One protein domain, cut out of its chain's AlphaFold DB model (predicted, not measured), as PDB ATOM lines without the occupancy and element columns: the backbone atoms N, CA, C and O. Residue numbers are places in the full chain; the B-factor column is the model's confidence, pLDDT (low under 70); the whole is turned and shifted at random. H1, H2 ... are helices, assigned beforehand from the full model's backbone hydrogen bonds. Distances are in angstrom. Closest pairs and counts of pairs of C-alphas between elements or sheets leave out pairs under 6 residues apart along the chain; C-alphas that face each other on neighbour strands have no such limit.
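AT A GLANCE: This is residues 4 to 15 and 24 to 59 of the 60 residues of the protein "Exodeoxyribonuclease 7 small subunit" of Bacteroidetes bacterium (UniProt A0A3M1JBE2). Picture one long straight helix, H2, with a much shorter helix, H1, packed alongside part of it and running the opposite way. Residues 42 to 59, of which 42 to 57 belong to H2, stand free and stick out beyond H1, making much of the length. The printed part has 48 residues with two named helices, H1 then H2, and no named strand; its class is all helix. The whole is extended, a rod with a radius of gyration of the C-alphas of 15.3 A and spans of 53 by 15 by 9 A.

HOW THE PARTS SIT: Start with H1, residues 4 to 15, and look across to H2, residues 24 to 57. The two touch, with 8 pairs of C-alphas within 8 A. Look at Ala 6 and Leu 37 for their closest C-alphas, 5.8 A apart. H2 touches H1 with residues 30 to 41 alone. Their lines stand at a shallow tilt of 27 degrees, and they run opposite ways. In H1 and H2 you will find each O i to N i+4 pair within hydrogen-bond range.

IN THESE COORDINATES: Find C-alpha 4 at (27.562, -3.050, 11.673); from there H1 runs 16.7 A to C-alpha 15 at (25.281, 5.423, -2.540). Then go to C-alpha 24 at (37.250, 9.250, -11.246), where H2 begins; it runs 49.8 A to C-alpha 57 at (36.106, -28.615, 21.125).

THE WHOLE: The C-alphas of Val 24 and Gly 59 are the two farthest apart, at 53.3 A. Between C-alphas 15 and 24 you meet the cut: residues 16 to 23 are not printed, and the gap is 15.3 A. The link from H1 to H2 is the link across this cut. In the B-factor column the mean pLDDT of the printed part is 90.4, and residues 58 to 59 are under 70.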
ATOM      1  N   GLU A   4      28.669  -3.911  12.074       92.75
ATOM      2  CA  GLU A   4      27.562  -3.050  11.673       92.75
ATOM      3  C   GLU A   4      28.073  -1.713  11.125       92.75
ATOM      4  O   GLU A   4      27.750  -1.384   9.990       92.75
ATOM      5  N   ASP A   5      29.011  -1.054  11.822       93.94
ATOM      6  CA  ASP A   5      29.648   0.183  11.335       93.94
ATOM      7  C   ASP A   5      30.273  -0.012   9.941       93.94
ATOM      8  O   ASP A   5      30.201   0.857   9.077       93.94
ATOM      9  N   ALA A   6      30.917  -1.164   9.715       93.69
ATOM     10  CA  ALA A   6      31.586  -1.462   8.452       93.69
ATOM     11  C   ALA A   6      30.589  -1.695   7.305       93.69
ATOM     12  O   ALA A   6      30.898  -1.390   6.153       93.69
ATOM     13  N   ILE A   7      29.415  -2.250   7.614       93.38
ATOM     14  CA  ILE A   7      28.322  -2.447   6.657       93.38
ATOM     15  C   ILE A   7      27.664  -1.106   6.327       93.38
ATOM     16  O   ILE A   7      27.507  -0.801   5.148       93.38
ATOM     17  N   GLU A   8      27.363  -0.276   7.329       95.62
ATOM     18  CA  GLU A   8      26.814   1.066   7.103       95.62
ATOM     19  C   GLU A   8      27.755   1.923   6.243       95.62
ATOM     20  O   GLU A   8      27.323   2.569   5.288       95.62
ATOM     21  N   GLU A   9      29.063   1.888   6.522       94.25
ATOM     22  CA  GLU A   9      30.055   2.620   5.728       94.25
ATOM     23  C   GLU A   9      30.107   2.105   4.275       94.25
ATOM     24  O   GLU A   9      30.207   2.898   3.336       94.25
ATOM     25  N   LEU A  10      29.976   0.790   4.056       94.31
ATOM     26  CA  LEU A  10      29.891   0.208   2.710       94.31
ATOM     27  C   LEU A  10      28.646   0.679   1.947       94.31
ATOM     28  O   LEU A  10      28.749   0.995   0.760       94.31
ATOM     29  N   GLU A  11      27.489   0.760   2.604       93.81
ATOM     30  CA  GLU A  11      26.249   1.256   1.994       93.81
ATOM     31  C   GLU A  11      26.353   2.739   1.615       93.81
ATOM     32  O   GLU A  11      25.957   3.133   0.514       93.81
ATOM     33  N   GLN A  12      26.960   3.558   2.476       92.19
ATOM     34  CA  GLN A  12      27.221   4.972   2.189       92.19
ATOM     35  C   GLN A  12      28.195   5.158   1.020       92.19
ATOM     36  O   GLN A  12      27.994   6.021   0.156       92.19
ATOM     37  N   LEU A  13      29.251   4.340   0.959       91.56
ATOM     38  CA  LEU A  13      30.182   4.338  -0.168       91.56
ATOM     39  C   LEU A  13      29.466   3.964  -1.465       91.56
ATOM     40  O   LEU A  13      29.674   4.637  -2.474       91.56
ATOM     41  N   LEU A  14      28.593   2.954  -1.429       89.88
ATOM     42  CA  LEU A  14      27.812   2.522  -2.585       89.88
ATOM     43  C   LEU A  14      26.869   3.625  -3.082       89.88
ATOM     44  O   LEU A  14      26.872   3.924  -4.274       89.88
ATOM     45  N   GLN A  15      26.124   4.277  -2.181       89.56
ATOM     46  CA  GLN A  15      25.281   5.423  -2.540       89.56
ATOM     47  C   GLN A  15      26.095   6.549  -3.166       89.56
ATOM     48  O   GLN A  15      25.669   7.152  -4.149       89.56
ATOM     49  N   VAL A  24      36.538  10.534 -11.091       79.31
ATOM     50  CA  VAL A  24      37.250   9.250 -11.246       79.31
ATOM     51  C   VAL A  24      38.258   9.013 -10.118       79.31
ATOM     52  O   VAL A  24      38.325   7.905  -9.578       79.31
ATOM     53  N   ASP A  25      38.979  10.049  -9.691       83.31
ATOM     54  CA  ASP A  25      39.933   9.948  -8.579       83.31
ATOM     55  C   ASP A  25      39.227   9.633  -7.247       83.31
ATOM     56  O   ASP A  25      39.713   8.849  -6.427       83.31
ATOM     57  N   GLN A  26      38.023  10.177  -7.046       85.50
ATOM     58  CA  GLN A  26      37.203   9.873  -5.872       85.50
ATOM     59  C   GLN A  26      36.613   8.460  -5.936       85.50
ATOM     60  O   GLN A  26      36.468   7.815  -4.894       85.50
ATOM     61  N   MET A  27      36.299   7.952  -7.132       85.00
ATOM     62  CA  MET A  27      35.855   6.565  -7.308       85.00
ATOM     63  C   MET A  27      36.949   5.574  -6.912       85.00
ATOM     64  O   MET A  27      36.654   4.588  -6.230       85.00
ATOM     65  N   LEU A  28      38.206   5.846  -7.281       88.50
ATOM     66  CA  LEU A  28      39.339   4.995  -6.917       88.50
ATOM     67  C   LEU A  28      39.509   4.921  -5.394       88.50
ATOM     68  O   LEU A  28      39.466   3.828  -4.828       88.50
ATOM     69  N   ALA A  29      39.583   6.074  -4.721       91.00
ATOM     70  CA  ALA A  29      39.741   6.135  -3.266       91.00
ATOM     71  C   ALA A  29      38.589   5.436  -2.514       91.00
ATOM     72  O   ALA A  29      38.805   4.702  -1.547       91.00
ATOM     73  N   LYS A  30      37.343   5.613  -2.978       89.19
ATOM     74  CA  LYS A  30      36.163   4.949  -2.391       89.19
ATOM     75  C   LYS A  30      36.177   3.437  -2.610       89.19
ATOM     76  O   LYS A  30      35.781   2.690  -1.718       89.19
ATOM     77  N   THR A  31      36.660   2.983  -3.763       90.56
ATOM     78  CA  THR A  31      36.787   1.554  -4.078       90.56
ATOM     79  C   THR A  31      37.858   0.885  -3.219       90.56
ATOM     80  O   THR A  31      37.631  -0.203  -2.686       90.56
ATOM     81  N   GLU A  32      39.002   1.544  -3.015       93.94
ATOM     82  CA  GLU A  32      40.049   1.071  -2.101       93.94
ATOM     83  C   GLU A  32      39.522   0.945  -0.669       93.94
ATOM     84  O   GLU A  32      39.702  -0.097  -0.028       93.94
ATOM     85  N   ARG A  33      38.784   1.958  -0.204       93.88
ATOM     86  CA  ARG A  33      38.152   1.938   1.114       93.88
ATOM     87  C   ARG A  33      37.136   0.804   1.256       93.88
ATOM     88  O   ARG A  33      37.171   0.066   2.240       93.88
ATOM     89  N   ALA A  34      36.275   0.603   0.261       94.12
ATOM     90  CA  ALA A  34      35.327  -0.510   0.255       94.12
ATOM     91  C   ALA A  34      36.048  -1.870   0.332       94.12
ATOM     92  O   ALA A  34      35.635  -2.759   1.080       94.12
ATOM     93  N   ALA A  35      37.172  -2.030  -0.375       95.19
ATOM     94  CA  ALA A  35      37.975  -3.248  -0.306       95.19
ATOM     95  C   ALA A  35      38.557  -3.493   1.100       95.19
ATOM     96  O   ALA A  35      38.615  -4.642   1.549       95.19
ATOM     97  N   GLU A  36      38.966  -2.444   1.820       96.00
ATOM     98  CA  GLU A  36      39.393  -2.551   3.221       96.00
ATOM     99  C   GLU A  36      38.266  -3.012   4.143       96.00
ATOM    100  O   GLU A  36      38.467  -3.942   4.929       96.00
ATOM    101  N   LEU A  37      37.080  -2.415   4.015       95.19
ATOM    102  CA  LEU A  37      35.913  -2.769   4.825       95.19
ATOM    103  C   LEU A  37      35.503  -4.226   4.593       95.19
ATOM    104  O   LEU A  37      35.306  -4.980   5.545       95.19
ATOM    105  N   ILE A  38      35.493  -4.682   3.337       93.94
ATOM    106  CA  ILE A  38      35.210  -6.084   2.998       93.94
ATOM    107  C   ILE A  38      36.247  -7.027   3.626       93.94
ATOM    108  O   ILE A  38      35.887  -8.080   4.165       93.94
ATOM    109  N   ARG A  39      37.539  -6.672   3.581       95.75
ATOM    110  CA  ARG A  39      38.599  -7.457   4.238       95.75
ATOM    111  C   ARG A  39      38.376  -7.535   5.746       95.75
ATOM    112  O   ARG A  39      38.507  -8.618   6.317       95.75
ATOM    113  N   PHE A  40      38.009  -6.420   6.370       95.38
ATOM    114  CA  PHE A  40      37.690  -6.362   7.791       95.38
ATOM    115  C   PHE A  40      36.504  -7.273   8.148       95.38
ATOM    116  O   PHE A  40      36.633  -8.118   9.037       95.38
ATOM    117  N   CYS A  41      35.391  -7.181   7.414       94.69
ATOM    118  CA  CYS A  41      34.204  -8.009   7.637       94.69
ATOM    119  C   CYS A  41      34.521  -9.505   7.526       94.69
ATOM    120  O   CYS A  41      34.170 -10.287   8.409       94.69
ATOM    121  N   ARG A  42      35.261  -9.904   6.481       94.44
ATOM    122  CA  ARG A  42      35.689 -11.299   6.285       94.44
ATOM    123  C   ARG A  42      36.570 -11.805   7.419       94.44
ATOM    124  O   ARG A  42      36.399 -12.939   7.854       94.44
ATOM    125  N   LYS A  43      37.508 -10.981   7.893       95.19
ATOM    126  CA  LYS A  43      38.363 -11.343   9.026       95.19
ATOM    127  C   LYS A  43      37.524 -11.580  10.279       95.19
ATOM    128  O   LYS A  43      37.667 -12.613  10.913       95.19
ATOM    129  N   LYS A  44      36.597 -10.671  10.578       93.19
ATOM    130  CA  LYS A  44      35.745 -10.771  11.764       93.19
ATOM    131  C   LYS A  44      34.852 -12.016  11.752       93.19
ATOM    132  O   LYS A  44      34.691 -12.647  12.792       93.19
ATOM    133  N   LEU A  45      34.315 -12.390  10.589       93.25
ATOM    134  CA  LEU A  45      33.566 -13.640  10.424       93.25
ATOM    135  C   LEU A  45      34.442 -14.869  10.689       93.25
ATOM    136  O   LEU A  45      34.055 -15.709  11.493       93.25
ATOM    137  N   ARG A  46      35.643 -14.935  10.100       93.31
ATOM    138  CA  ARG A  46      36.591 -16.040  10.338       93.31
ATOM    139  C   ARG A  46      37.017 -16.145  11.799       93.31
ATOM    140  O   ARG A  46      37.051 -17.237  12.345       93.31
ATOM    141  N   ASP A  47      37.308 -15.014  12.436       93.25
ATOM    142  CA  ASP A  47      37.682 -14.977  13.852       93.25
ATOM    143  C   ASP A  47      36.518 -15.455  14.744       93.25
ATOM    144  O   ASP A  47      36.732 -16.057  15.794       93.25
ATOM    145  N   THR A  48      35.275 -15.193  14.324       91.75
ATOM    146  CA  THR A  48      34.071 -15.660  15.024       91.75
ATOM    147  C   THR A  48      33.876 -17.162  14.834       91.75
ATOM    148  O   THR A  48      33.618 -17.858  15.808       91.75
ATOM    149  N   GLU A  49      34.048 -17.669  13.615       91.69
ATOM    150  CA  GLU A  49      33.976 -19.100  13.293       91.69
ATOM    151  C   GLU A  49      35.030 -19.910  14.059       91.69
ATOM    152  O   GLU A  49      34.681 -20.875  14.730       91.69
ATOM    153  N   ALA A  50      36.286 -19.450  14.078       92.50
ATOM    154  CA  ALA A  50      37.357 -20.093  14.843       92.50
ATOM    155  C   ALA A  50      37.032 -20.171  16.345       92.50
ATOM    156  O   ALA A  50      37.217 -21.208  16.974       92.50
ATOM    157  N   ARG A  51      36.473 -19.097  16.917       90.50
ATOM    158  CA  ARG A  51      36.035 -19.093  18.320       90.50
ATOM    159  C   ARG A  51      34.898 -20.074  18.591       90.50
ATOM    160  O   ARG A  51      34.856 -20.650  19.671       90.50
ATOM    161  N   LEU A  52      33.967 -20.236  17.652       92.19
ATOM    162  CA  LEU A  52      32.889 -21.218  17.785       92.19
ATOM    163  C   LEU A  52      33.438 -22.647  17.742       92.19
ATOM    164  O   LEU A  52      33.028 -23.466  18.561       92.19
ATOM    165  N   GLU A  53      34.391 -22.930  16.851       90.56
ATOM    166  CA  GLU A  53      35.076 -24.227  16.812       90.56
ATOM    167  C   GLU A  53      35.820 -24.532  18.119       90.56
ATOM    168  O   GLU A  53      35.739 -25.659  18.607       90.56
ATOM    169  N   ASP A  54      36.511 -23.549  18.701       90.31
ATOM    170  CA  ASP A  54      37.219 -23.717  19.976       90.31
ATOM    171  C   ASP A  54      36.243 -24.031  21.124       90.31
ATOM    172  O   ASP A  54      36.458 -24.983  21.874       90.31
ATOM    173  N   ILE A  55      35.123 -23.298  21.214       89.31
ATOM    174  CA  ILE A  55      34.075 -23.540  22.221       89.31
ATOM    175  C   ILE A  55      33.492 -24.952  22.086       89.31
ATOM    176  O   ILE A  55      33.217 -25.605  23.091       89.31
ATOM    177  N   TRP A  56      33.279 -25.430  20.858       85.12
ATOM    178  CA  TRP A  56      32.738 -26.770  20.631       85.12
ATOM    179  C   TRP A  56      33.744 -27.882  20.941       85.12
ATOM    180  O   TRP A  56      33.322 -28.936  21.403       85.12
ATOM    181  N   LYS A  57      35.051 -27.649  20.763       78.69
ATOM    182  CA  LYS A  57      36.106 -28.615  21.125       78.69
ATOM    183  C   LYS A  57      36.340 -28.743  22.628       78.69
ATOM    184  O   LYS A  57      36.732 -29.810  23.075       78.69
ATOM    185  N   GLU A  58      36.129 -27.683  23.408       66.88
ATOM    186  CA  GLU A  58      36.251 -27.736  24.876       66.88
ATOM    187  C   GLU A  58      35.049 -28.418  25.562       66.88
ATOM    188  O   GLU A  58      35.106 -28.718  26.754       66.88
ATOM    189  N   GLY A  59      33.956 -28.646  24.826       62.12
ATOM    190  CA  GLY A  59      32.738 -29.294  25.318       62.12
ATOM    191  C   GLY A  59      32.686 -30.820  25.161       62.12
ATOM    192  O   GLY A  59      31.659 -31.405  25.512       62.12
TER     193      GLY A  59